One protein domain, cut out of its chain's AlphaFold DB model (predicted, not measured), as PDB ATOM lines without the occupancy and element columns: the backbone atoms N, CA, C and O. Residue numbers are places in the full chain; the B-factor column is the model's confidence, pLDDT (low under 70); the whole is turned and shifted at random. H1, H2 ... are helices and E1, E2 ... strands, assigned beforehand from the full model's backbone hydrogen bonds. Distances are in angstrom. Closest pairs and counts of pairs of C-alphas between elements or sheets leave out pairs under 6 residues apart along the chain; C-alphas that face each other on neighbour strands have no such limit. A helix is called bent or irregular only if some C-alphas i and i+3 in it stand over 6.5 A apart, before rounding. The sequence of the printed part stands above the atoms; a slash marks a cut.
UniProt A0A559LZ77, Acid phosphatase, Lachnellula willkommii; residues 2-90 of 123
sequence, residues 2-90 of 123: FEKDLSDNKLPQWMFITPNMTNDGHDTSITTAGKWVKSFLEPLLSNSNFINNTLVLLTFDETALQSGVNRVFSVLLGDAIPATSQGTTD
ATOM      1  N   PHE A   2     192.975 147.474 233.651       95.56
ATOM      2  CA  PHE A   2     192.907 146.618 234.851       95.56
ATOM      3  C   PHE A   2     191.858 145.491 234.790       95.56
ATOM      4  O   PHE A   2     192.234 144.332 234.838       95.56
ATOM      5  N   GLU A   3     190.571 145.801 234.591       96.25
ATOM      6  CA  GLU A   3     189.513 144.766 234.564       96.25
ATOM      7  C   GLU A   3     189.710 143.710 233.471       96.25
ATOM      8  O   GLU A   3     189.404 142.534 233.658       96.25
ATOM      9  N   LYS A   4     190.253 144.126 232.323       97.75
ATOM     10  CA  LYS A   4     190.568 143.215 231.222       97.75
ATOM     11  C   LYS A   4     191.751 142.318 231.581       97.75
ATOM     12  O   LYS A   4     191.725 141.128 231.299       97.75
ATOM     13  N   ASP A   5     192.782 142.880 232.198       97.88
ATOM     14  CA  ASP A   5     193.956 142.118 232.612       97.88
ATOM     15  C   ASP A   5     193.611 141.167 233.771       97.88
ATOM     16  O   ASP A   5     194.080 140.033 233.793       97.88
ATOM     17  N   LEU A   6     192.713 141.571 234.672       97.62
ATOM     18  CA  LEU A   6     192.137 140.720 235.712       97.62
ATOM     19  C   LEU A   6     191.344 139.547 235.113       97.62
ATOM     20  O   LEU A   6     191.528 138.403 235.535       97.62
ATOM     21  N   SER A   7     190.483 139.798 234.119       97.25
ATOM     22  CA  SER A   7     189.707 138.731 233.468       97.25
ATOM     23  C   SER A   7     190.582 137.778 232.657       97.25
ATOM     24  O   SER A   7     190.323 136.578 232.628       97.25
ATOM     25  N   ASP A   8     191.625 138.308 232.018       97.31
ATOM     26  CA  ASP A   8     192.505 137.559 231.120       97.31
ATOM     27  C   ASP A   8     193.675 136.876 231.856       97.31
ATOM     28  O   ASP A   8     194.500 136.232 231.204       97.31
ATOM     29  N   ASN A   9     193.760 137.011 233.188       96.31
ATOM     30  CA  ASN A   9     194.870 136.539 234.024       96.31
ATOM     31  C   ASN A   9     196.239 137.092 233.570       96.31
ATOM     32  O   ASN A   9     197.211 136.361 233.375       96.31
ATOM     33  N   LYS A  10     196.284 138.408 233.341       97.19
ATOM     34  CA  LYS A  10     197.427 139.179 232.824       97.19
ATOM     35  C   LYS A  10     197.782 140.385 233.691       97.19
ATOM     36  O   LYS A  10     198.448 141.302 233.215       97.19
ATOM     37  N   LEU A  11     197.333 140.408 234.947       97.75
ATOM     38  CA  LEU A  11     197.751 141.453 235.876       97.75
ATOM     39  C   LEU A  11     199.284 141.471 235.996       97.75
ATOM     40  O   LEU A  11     199.913 140.407 236.036       97.75
ATOM     41  N   PRO A  12     199.906 142.660 236.039       96.62
ATOM     42  CA  PRO A  12     201.335 142.752 236.273       96.62
ATOM     43  C   PRO A  12     201.662 142.321 237.707       96.62
ATOM     44  O   PRO A  12     200.832 142.388 238.609       96.62
ATOM     45  N   GLN A  13     202.911 141.911 237.915       95.81
ATOM     46  CA  GLN A  13     203.418 141.461 239.216       95.81
ATOM     47  C   GLN A  13     203.466 142.582 240.269       95.81
ATOM     48  O   GLN A  13     203.457 142.309 241.466       95.81
ATOM     49  N   TRP A  14     203.504 143.839 239.824       96.81
ATOM     50  CA  TRP A  14     203.436 145.018 240.675       96.81
ATOM     51  C   TRP A  14     202.446 146.024 240.091       96.81
ATOM     52  O   TRP A  14     202.450 146.288 238.886       96.81
ATOM     53  N   MET A  15     201.592 146.575 240.951       96.81
ATOM     54  CA  MET A  15     200.563 147.546 240.590       96.81
ATOM     55  C   MET A  15     200.556 148.692 241.590       96.81
ATOM     56  O   MET A  15     200.648 148.475 242.795       96.81
ATOM     57  N   PHE A  16     200.352 149.900 241.075       96.88
ATOM     58  CA  PHE A  16     200.095 151.092 241.867       96.88
ATOM     59  C   PHE A  16     198.767 151.691 241.425       96.88
ATOM     60  O   PHE A  16     198.584 152.012 240.249       96.88
ATOM     61  N   ILE A  17     197.820 151.782 242.355       96.38
ATOM     62  CA  ILE A  17     196.455 152.226 242.079       96.38
ATOM     63  C   ILE A  17     196.174 153.434 242.956       96.38
ATOM     64  O   ILE A  17     196.116 153.320 244.178       96.38
ATOM     65  N   THR A  18     195.951 154.576 242.316       96.44
ATOM     66  CA  THR A  18     195.419 155.771 242.969       96.44
ATOM     67  C   THR A  18     193.950 155.918 242.589       96.44
ATOM     68  O   THR A  18     193.624 155.862 241.395       96.44
ATOM     69  N   PRO A  19     193.042 156.129 243.551       95.81
ATOM     70  CA  PRO A  19     191.703 156.594 243.234       95.81
ATOM     71  C   PRO A  19     191.769 157.975 242.557       95.81
ATOM     72  O   PRO A  19     192.820 158.604 242.466       95.81
ATOM     73  N   ASN A  20     190.635 158.462 242.063       95.06
ATOM     74  CA  ASN A  20     190.541 159.868 241.668       95.06
ATOM     75  C   ASN A  20     190.375 160.773 242.907       95.06
ATOM     76  O   ASN A  20     190.038 160.278 243.981       95.06
ATOM     77  N   MET A  21     190.472 162.092 242.710       92.25
ATOM     78  CA  MET A  21     190.388 163.122 243.765       92.25
ATOM     79  C   MET A  21     189.103 163.091 244.616       92.25
ATOM     80  O   MET A  21     189.010 163.663 245.697       92.25
ATOM     81  N   THR A  22     188.048 162.446 244.111       93.56
ATOM     82  CA  THR A  22     186.803 162.256 244.865       93.56
ATOM     83  C   THR A  22     186.889 161.054 245.803       93.56
ATOM     84  O   THR A  22     186.258 161.046 246.857       93.56
ATOM     85  N   ASN A  23     187.635 160.025 245.414       96.25
ATOM     86  CA  ASN A  23     187.655 158.714 246.049       96.25
ATOM     87  C   ASN A  23     188.916 158.451 246.887       96.25
ATOM     88  O   ASN A  23     188.942 157.464 247.616       96.25
ATOM     89  N   ASP A  24     189.943 159.294 246.789       94.44
ATOM     90  CA  ASP A  24     191.180 159.198 247.580       94.44
ATOM     91  C   ASP A  24     191.053 159.828 248.976       94.44
ATOM     92  O   ASP A  24     191.819 159.499 249.879       94.44
ATOM     93  N   GLY A  25     190.026 160.656 249.183       93.19
ATOM     94  CA  GLY A  25     189.762 161.332 250.450       93.19
ATOM     95  C   GLY A  25     190.434 162.697 250.586       93.19
ATOM     96  O   GLY A  25     190.407 163.243 251.685       93.19
ATOM     97  N   HIS A  26     190.989 163.256 249.504       92.31
ATOM     98  CA  HIS A  26     191.578 164.597 249.498       92.31
ATOM     99  C   HIS A  26     190.494 165.691 249.508       92.31
ATOM    100  O   HIS A  26     190.435 166.514 250.422       92.31
ATOM    101  N   ASP A  27     189.574 165.661 248.535       89.94
ATOM    102  CA  ASP A  27     188.497 166.660 248.400       89.94
ATOM    103  C   ASP A  27     187.169 166.201 249.024       89.94
ATOM    104  O   ASP A  27     186.140 166.883 248.958       89.94
ATOM    105  N   THR A  28     187.163 165.006 249.612       93.88
ATOM    106  CA  THR A  28     185.980 164.399 250.221       93.88
ATOM    107  C   THR A  28     186.301 163.804 251.588       93.88
ATOM    108  O   THR A  28     187.384 163.956 252.133       93.88
ATOM    109  N   SER A  29     185.315 163.151 252.205       94.19
ATOM    110  CA  SER A  29     185.490 162.545 253.524       94.19
ATOM    111  C   SER A  29     186.122 161.154 253.455       94.19
ATOM    112  O   SER A  29     185.905 160.407 252.499       94.19
ATOM    113  N   ILE A  30     186.740 160.729 254.561       94.69
ATOM    114  CA  ILE A  30     187.186 159.341 254.756       94.69
ATOM    115  C   ILE A  30     186.051 158.319 254.572       94.69
ATOM    116  O   ILE A  30     186.285 157.185 254.172       94.69
ATOM    117  N   THR A  31     184.796 158.717 254.806       96.69
ATOM    118  CA  THR A  31     183.618 157.877 254.551       96.69
ATOM    119  C   THR A  31     183.392 157.658 253.055       96.69
ATOM    120  O   THR A  31     182.997 156.565 252.651       96.69
ATOM    121  N   THR A  32     183.624 158.677 252.225       97.62
ATOM    122  CA  THR A  32     183.528 158.573 250.762       97.62
ATOM    123  C   THR A  32     184.635 157.668 250.231       97.62
ATOM    124  O   THR A  32     184.333 156.684 249.556       97.62
ATOM    125  N   ALA A  33     185.885 157.930 250.627       97.19
ATOM    126  CA  ALA A  33     187.031 157.095 250.269       97.19
ATOM    127  C   ALA A  33     186.855 155.643 250.747       97.19
ATOM    128  O   ALA A  33     187.026 154.698 249.980       97.19
ATOM    129  N   GLY A  34     186.392 155.458 251.987       97.38
ATOM    130  CA  GLY A  34     186.100 154.156 252.585       97.38
ATOM    131  C   GLY A  34     185.036 153.358 251.824       97.38
ATOM    132  O   GLY A  34     185.186 152.153 251.624       97.38
ATOM    133  N   LYS A  35     183.972 154.019 251.350       98.31
ATOM    134  CA  LYS A  35     182.960 153.377 250.494       98.31
ATOM    135  C   LYS A  35     183.554 152.939 249.162       98.31
ATOM    136  O   LYS A  35     183.294 151.815 248.735       98.31
ATOM    137  N   TRP A  36     184.348 153.805 248.532       97.94
ATOM    138  CA  TRP A  36     184.988 153.488 247.262       97.94
ATOM    139  C   TRP A  36     185.948 152.305 247.404       97.94
ATOM    140  O   TRP A  36     185.763 151.299 246.720       97.94
ATOM    141  N   VAL A  37     186.900 152.365 248.342       97.88
ATOM    142  CA  VAL A  37     187.911 151.307 248.492       97.88
ATOM    143  C   VAL A  37     187.276 149.977 248.873       97.88
ATOM    144  O   VAL A  37     187.681 148.947 248.349       97.88
ATOM    145  N   LYS A  38     186.228 149.984 249.705       97.75
ATOM    146  CA  LYS A  38     185.474 148.768 250.012       97.75
ATOM    147  C   LYS A  38     184.847 148.178 248.748       97.75
ATOM    148  O   LYS A  38     185.031 146.999 248.478       97.75
ATOM    149  N   SER A  39     184.160 149.001 247.952       97.94
ATOM    150  CA  SER A  39     183.528 148.543 246.707       97.94
ATOM    151  C   SER A  39     184.530 148.040 245.663       97.94
ATOM    152  O   SER A  39     184.211 147.125 244.911       97.94
ATOM    153  N   PHE A  40     185.734 148.616 245.638       97.56
ATOM    154  CA  PHE A  40     186.803 148.235 244.723       97.56
ATOM    155  C   PHE A  40     187.529 146.963 245.181       97.56
ATOM    156  O   PHE A  40     187.713 146.041 244.394       97.56
ATOM    157  N   LEU A  41     187.933 146.895 246.452       97.75
ATOM    158  CA  LEU A  41     188.854 145.874 246.947       97.75
ATOM    159  C   LEU A  41     188.151 144.598 247.425       97.75
ATOM    160  O   LEU A  41     188.678 143.510 247.217       97.75
ATOM    161  N   GLU A  42     186.964 144.687 248.030       97.44
ATOM    162  CA  GLU A  42     186.263 143.514 248.583       97.44
ATOM    163  C   GLU A  42     185.982 142.417 247.529       97.44
ATOM    164  O   GLU A  42     186.274 141.249 247.807       97.44
ATOM    165  N   PRO A  43     185.533 142.734 246.295       97.88
ATOM    166  CA  PRO A  43     185.390 141.726 245.243       97.88
ATOM    167  C   PRO A  43     186.727 141.117 244.801       97.88
ATOM    168  O   PRO A  43     186.786 139.929 244.488       97.88
ATOM    169  N   LEU A  44     187.807 141.908 244.796       98.12
ATOM    170  CA  LEU A  44     189.143 141.451 244.404       98.12
ATOM    171  C   LEU A  44     189.714 140.449 245.408       98.12
ATOM    172  O   LEU A  44     190.287 139.442 245.004       98.12
ATOM    173  N   LEU A  45     189.486 140.670 246.707       97.06
ATOM    174  CA  LEU A  45     189.911 139.745 247.764       97.06
ATOM    175  C   LEU A  45     189.234 138.367 247.666       97.06
ATOM    176  O   LEU A  45     189.748 137.398 248.214       97.06
ATOM    177  N   SER A  46     188.111 138.267 246.948       96.50
ATOM    178  CA  SER A  46     187.412 137.001 246.678       96.50
ATOM    179  C   SER A  46     187.709 136.422 245.286       96.50
ATOM    180  O   SER A  46     187.209 135.350 244.949       96.50
ATOM    181  N   ASN A  47     188.486 137.117 244.450       97.88
ATOM    182  CA  ASN A  47     188.757 136.723 243.070       97.88
ATOM    183  C   ASN A  47     190.079 135.947 242.969       97.88
ATOM    184  O   ASN A  47     191.150 136.487 243.247       97.88
ATOM    185  N   SER A  48     190.028 134.696 242.502       96.56
ATOM    186  CA  SER A  48     191.212 133.835 242.367       96.56
ATOM    187  C   SER A  48     192.245 134.335 241.354       96.56
ATOM    188  O   SER A  48     193.420 134.007 241.497       96.56
ATOM    189  N   ASN A  49     191.844 135.140 240.365       97.19
ATOM    190  CA  ASN A  49     192.776 135.769 239.420       97.19
ATOM    191  C   ASN A  49     193.553 136.935 240.049       97.19
ATOM    192  O   ASN A  49     194.514 137.416 239.456       97.19
ATOM    193  N   PHE A  50     193.119 137.419 241.216       98.00
ATOM    194  CA  PHE A  50     193.761 138.520 241.925       98.00
ATOM    195  C   PHE A  50     194.488 138.053 243.182       98.00
ATOM    196  O   PHE A  50     195.634 138.427 243.389       98.00
ATOM    197  N   ILE A  51     193.832 137.275 244.046       97.00
ATOM    198  CA  ILE A  51     194.294 137.108 245.427       97.00
ATOM    199  C   ILE A  51     195.479 136.146 245.578       97.00
ATOM    200  O   ILE A  51     196.244 136.296 246.523       97.00
ATOM    201  N   ASN A  52     195.646 135.199 244.651       95.75
ATOM    202  CA  ASN A  52     196.631 134.116 244.732       95.75
ATOM    203  C   ASN A  52     198.071 134.646 244.857       95.75
ATOM    204  O   ASN A  52     198.586 135.247 243.914       95.75
ATOM    205  N   ASN A  53     198.712 134.394 246.005       95.50
ATOM    206  CA  ASN A  53     200.046 134.897 246.348       95.50
ATOM    207  C   ASN A  53     200.211 136.426 246.185       95.50
ATOM    208  O   ASN A  53     201.286 136.916 245.839       95.50
ATOM    209  N   THR A  54     199.143 137.189 246.434       97.50
ATOM    210  CA  THR A  54     199.146 138.653 246.317       97.50
ATOM    211  C   THR A  54     199.222 139.313 247.687       97.50
ATOM    212  O   THR A  54     198.491 138.946 248.609       97.50
ATOM    213  N   LEU A  55     200.078 140.331 247.797       97.88
ATOM    214  CA  LEU A  55     200.105 141.279 248.907       97.88
ATOM    215  C   LEU A  55     199.494 142.606 248.450       97.88
ATOM    216  O   LEU A  55     199.952 143.209 247.482       97.88
ATOM    217  N   VAL A  56     198.489 143.080 249.176       98.38
ATOM    218  CA  VAL A  56     197.888 144.402 248.999       98.38
ATOM    219  C   VAL A  56     198.265 145.270 250.188       98.38
ATOM    220  O   VAL A  56     197.923 144.954 251.325       98.38
ATOM    221  N   LEU A  57     198.913 146.399 249.919       98.50
ATOM    222  CA  LEU A  57     199.033 147.493 250.875       98.50
ATOM    223  C   LEU A  57     197.941 148.522 250.579       98.50
ATOM    224  O   LEU A  57     197.966 149.169 249.534       98.50
ATOM    225  N   LEU A  58     197.011 148.701 251.514       98.19
ATOM    226  CA  LEU A  58     196.106 149.847 251.519       98.19
ATOM    227  C   LEU A  58     196.662 150.896 252.483       98.19
ATOM    228  O   LEU A  58     196.845 150.608 253.664       98.19
ATOM    229  N   THR A  59     196.936 152.097 251.981       97.69
ATOM    230  CA  THR A  59     197.579 153.179 252.737       97.69
ATOM    231  C   THR A  59     197.154 154.557 252.215       97.69
ATOM    232  O   THR A  59     196.402 154.638 251.245       97.69
ATOM    233  N   PHE A  60     197.631 155.617 252.865       96.81
ATOM    234  CA  PHE A  60     197.533 157.010 252.419       96.81
ATOM    235  C   PHE A  60     198.940 157.559 252.187       96.81
ATOM    236  O   PHE A  60     199.888 157.063 252.787       96.81
ATOM    237  N   ASP A  61     199.085 158.563 251.333       95.00
ATOM    238  CA  ASP A  61     200.346 159.277 251.103       95.00
ATOM    239  C   ASP A  61     200.660 160.283 252.221       95.00
ATOM    240  O   ASP A  61     201.822 160.491 252.580       95.00
ATOM    241  N   GLU A  62     199.627 160.874 252.825       93.81
ATOM    242  CA  GLU A  62     199.804 161.839 253.902       93.81
ATOM    243  C   GLU A  62     198.634 161.925 254.888       93.81
ATOM    244  O   GLU A  62     197.522 161.437 254.685       93.81
ATOM    245  N   THR A  63     198.920 162.548 256.027       91.94
ATOM    246  CA  THR A  63     197.915 163.033 256.970       91.94
ATOM    247  C   THR A  63     197.523 164.466 256.624       91.94
ATOM    248  O   THR A  63     198.350 165.239 256.157       91.94
ATOM    249  N   ALA A  64     196.314 164.884 257.005       88.25
ATOM    250  CA  ALA A  64     195.881 166.284 256.885       88.25
ATOM    251  C   ALA A  64     196.605 167.261 257.846       88.25
ATOM    252  O   ALA A  64     196.239 168.434 257.947       88.25
ATOM    253  N   LEU A  65     197.585 166.785 258.625       85.81
ATOM    254  CA  LEU A  65     198.302 167.602 259.597       85.81
ATOM    255  C   LEU A  65     199.374 168.440 258.896       85.81
ATOM    256  O   LEU A  65     200.261 167.911 258.239       85.81
ATOM    257  N   GLN A  66     199.362 169.754 259.128       82.50
ATOM    258  CA  GLN A  66     200.401 170.659 258.614       82.50
ATOM    259  C   GLN A  66     201.729 170.564 259.387       82.50
ATOM    260  O   GLN A  66     202.744 171.107 258.961       82.50
ATOM    261  N   SER A  67     201.725 169.930 260.563       85.81
ATOM    262  CA  SER A  67     202.911 169.743 261.402       85.81
ATOM    263  C   SER A  67     202.776 168.493 262.270       85.81
ATOM    264  O   SER A  67     201.665 168.072 262.595       85.81
ATOM    265  N   GLY A  68     203.910 167.917 262.668       88.44
ATOM    266  CA  GLY A  68     203.970 166.670 263.428       88.44
ATOM    267  C   GLY A  68     204.433 165.488 262.577       88.44
ATOM    268  O   GLY A  68     204.902 165.653 261.454       88.44
ATOM    269  N   VAL A  69     204.349 164.286 263.146       87.69
ATOM    270  CA  VAL A  69     204.740 163.058 262.445       87.69
ATOM    271  C   VAL A  69     203.643 162.685 261.454       87.69
ATOM    272  O   VAL A  69     202.504 162.455 261.857       87.69
ATOM    273  N   ASN A  70     204.005 162.586 260.175       92.44
ATOM    274  CA  ASN A  70     203.116 162.137 259.106       92.44
ATOM    275  C   ASN A  70     202.849 160.624 259.230       92.44
ATOM    276  O   ASN A  70     203.493 159.804 258.578       92.44
ATOM    277  N   ARG A  71     201.959 160.245 260.153       94.50
ATOM    278  CA  ARG A  71     201.590 158.850 260.424       94.50
ATOM    279  C   ARG A  71     200.249 158.524 259.781       94.50
ATOM    280  O   ARG A  71     199.198 158.884 260.304       94.50
ATOM    281  N   VAL A  72     200.304 157.775 258.690       95.69
ATOM    282  CA  VAL A  72     199.139 157.369 257.901       95.69
ATOM    283  C   VAL A  72     198.582 156.012 258.331       95.69
ATOM    284  O   VAL A  72     199.302 155.154 258.849       95.69
ATOM    285  N   PHE A  73     197.283 155.802 258.107       95.44
ATOM    286  CA  PHE A  73     196.684 154.473 258.222       95.44
ATOM    287  C   PHE A  73     197.296 153.549 257.166       95.44
ATOM    288  O   PHE A  73     197.477 153.953 256.022       95.44
ATOM    289  N   SER A  74     197.618 152.316 257.547       97.31
ATOM    290  CA  SER A  74     198.096 151.285 256.628       97.31
ATOM    291  C   SER A  74     197.596 149.921 257.076       97.31
ATOM    292  O   SER A  74     197.606 149.620 258.270       97.31
ATOM    293  N   VAL A  75     197.178 149.093 256.123       97.75
ATOM    294  CA  VAL A  75     196.799 147.700 256.361       97.75
ATOM    295  C   VAL A  75     197.325 146.826 255.230       97.75
ATOM    296  O   VAL A  75     197.211 147.176 254.053       97.75
ATOM    297  N   LEU A  76     197.911 145.690 255.604       98.19
ATOM    298  CA  LEU A  76     198.265 144.633 254.671       98.19
ATOM    299  C   LEU A  76     197.084 143.670 254.555       98.19
ATOM    300  O   LEU A  76     196.525 143.233 255.562       98.19
ATOM    301  N   LEU A  77     196.711 143.342 253.323       97.81
ATOM    302  CA  LEU A  77     195.682 142.364 252.982       97.81
ATOM    303  C   LEU A  77     196.239 141.389 251.939       97.81
ATOM    304  O   LEU A  77     197.147 141.737 251.189       97.81
ATOM    305  N   GLY A  78     195.674 140.190 251.853       96.81
ATOM    306  CA  GLY A  78     195.972 139.250 250.773       96.81
ATOM    307  C   GLY A  78     196.524 137.901 251.217       96.81
ATOM    308  O   GLY A  78     196.813 137.680 252.391       96.81
ATOM    309  N   ASP A  79     196.629 136.994 250.249       96.69
ATOM    310  CA  ASP A  79     197.026 135.593 250.442       96.69
ATOM    311  C   ASP A  79     198.514 135.440 250.780       96.69
ATOM    312  O   ASP A  79     198.908 134.509 251.474       96.69
ATOM    313  N   ALA A  80     199.346 136.396 250.355       96.56
ATOM    314  CA  ALA A  80     200.775 136.393 250.661       96.56
ATOM    315  C   ALA A  80     201.087 136.641 252.152       96.56
ATOM    316  O   ALA A  80     202.234 136.497 252.572       96.56
ATOM    317  N   ILE A  81     200.096 137.034 252.965       96.25
ATOM    318  CA  ILE A  81     200.296 137.319 254.389       96.25
ATOM    319  C   ILE A  81     200.400 136.009 255.177       96.25
ATOM    320  O   ILE A  81     199.438 135.228 255.183       96.25
ATOM    321  N   PRO A  82     201.495 135.789 255.934       95.00
ATOM    322  CA  PRO A  82     201.642 134.606 256.772       95.00
ATOM    323  C   PRO A  82     200.457 134.435 257.723       95.00
ATOM    324  O   PRO A  82     200.039 135.390 258.378       95.00
ATOM    325  N   ALA A  83     199.956 133.205 257.871       95.62
ATOM    326  CA  ALA A  83     198.806 132.911 258.732       95.62
ATOM    327  C   ALA A  83     198.990 133.409 260.181       95.62
ATOM    328  O   ALA A  83     198.036 133.846 260.815       95.62
ATOM    329  N   THR A  84     200.225 133.411 260.689       95.88
ATOM    330  CA  THR A  84     200.583 133.922 262.024       95.88
ATOM    331  C   THR A  84     200.464 135.441 262.170       95.88
ATOM    332  O   THR A  84     200.463 135.934 263.292       95.88
ATOM    333  N   SER A  85     200.379 136.178 261.061       95.69
ATOM    334  CA  SER A  85     200.286 137.644 261.019       95.69
ATOM    335  C   SER A  85     198.870 138.140 260.696       95.69
ATOM    336  O   SER A  85     198.583 139.332 260.821       95.69
ATOM    337  N   GLN A  86     197.951 137.254 260.307       95.69
ATOM    338  CA  GLN A  86     196.580 137.630 259.961       95.69
ATOM    339  C   GLN A  86     195.795 138.080 261.203       95.69
ATOM    340  O   GLN A  86     195.811 137.420 262.240       95.69
ATOM    341  N   GLY A  87     195.098 139.216 261.103       96.56
ATOM    342  CA  GLY A  87     194.326 139.785 262.217       96.56
ATOM    343  C   GLY A  87     195.178 140.364 263.355       96.56
ATOM    344  O   GLY A  87     194.647 140.643 264.429       96.56
ATOM    345  N   THR A  88     196.483 140.539 263.132       96.75
ATOM    346  CA  THR A  88     197.423 141.100 264.112       96.75
ATOM    347  C   THR A  88     197.771 142.558 263.803       96.75
ATOM    348  O   THR A  88     197.374 143.112 262.777       96.75
ATOM    349  N   THR A  89     198.513 143.190 264.710       96.62
ATOM    350  CA  THR A  89     199.146 144.493 264.497       96.62
ATOM    351  C   THR A  89     200.662 144.352 264.561       96.62
ATOM    352  O   THR A  89     201.187 143.527 265.307       96.62
ATOM    353  N   ASP A  90     201.364 145.191 263.803       94.94
ATOM    354  CA  ASP A  90     202.826 145.241 263.772       94.94
ATOM    355  C   ASP A  90     203.318 146.571 264.366       94.94
ATOM    356  O   ASP A  90     202.840 147.647 264.002       94.94
TER     357      ASP A  90
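AT A GLANCE: This is residues 2 to 90 of the 123 residues of the protein "Acid phosphatase" of Lachnellula willkommii (UniProt A0A559LZ77). With little regular structure, the domain is a loose layout in which helix H2 runs roughly alongside, but apart from, the two-stranded hairpin E1-E2, with small helices H1 and H3 towards one end and loop 60 to 73 reaching out at the other. The printed part has 89 residues, 34 in named elements, ordered H1 H2 H3 E1 E2; the class is mixed and the sheet antiparallel. It is only just loose, close to compact: radius of gyration of the C-alphas 14.7 A, spans 43 by 32 by 21 A.

HOW THE PARTS SIT: H1, residues 2 to 7, only just touches H3, residues 48 to 51, with 3 pairs of C-alphas within 8 A; the closest are Leu 6 and Asn 49, 6.2 A. H2, residues 30 to 45, only just touches H3, with residues 44 to 45 alone and only at the corner by their link; the closest C-alphas, Leu 45 and Ile 51, are 5.6 A apart. E1, residues 56 to 59, and E2, residues 74 to 77, form an antiparallel hairpin at 163 degrees, with N 56 and O 77 at 2.8 A. O i to N i+4 pairs are within hydrogen-bond range throughout H1 and in 10 of 12 in H2; H3 is too short for one.

IN THESE COORDINATES: H1 begins at C-alpha 2 (192.907, 146.618, 234.851). H2 is 21.0 A long, with a kink of 30 degrees near residue 37, and only just irregular, C-alphas 40 and 43 being 6.7 A apart. E1 spans 9.5 A and E2 9.9 A, ending at C-alpha 77 (195.682, 142.364, 252.982).

THE WHOLE: The C-alphas farthest apart, Asp 8 and Ser 67, are 45.4 A apart. The links H1 to H2 and E1 to E2 are long. The printed part has no cut, and no printed residue has pLDDT under 70.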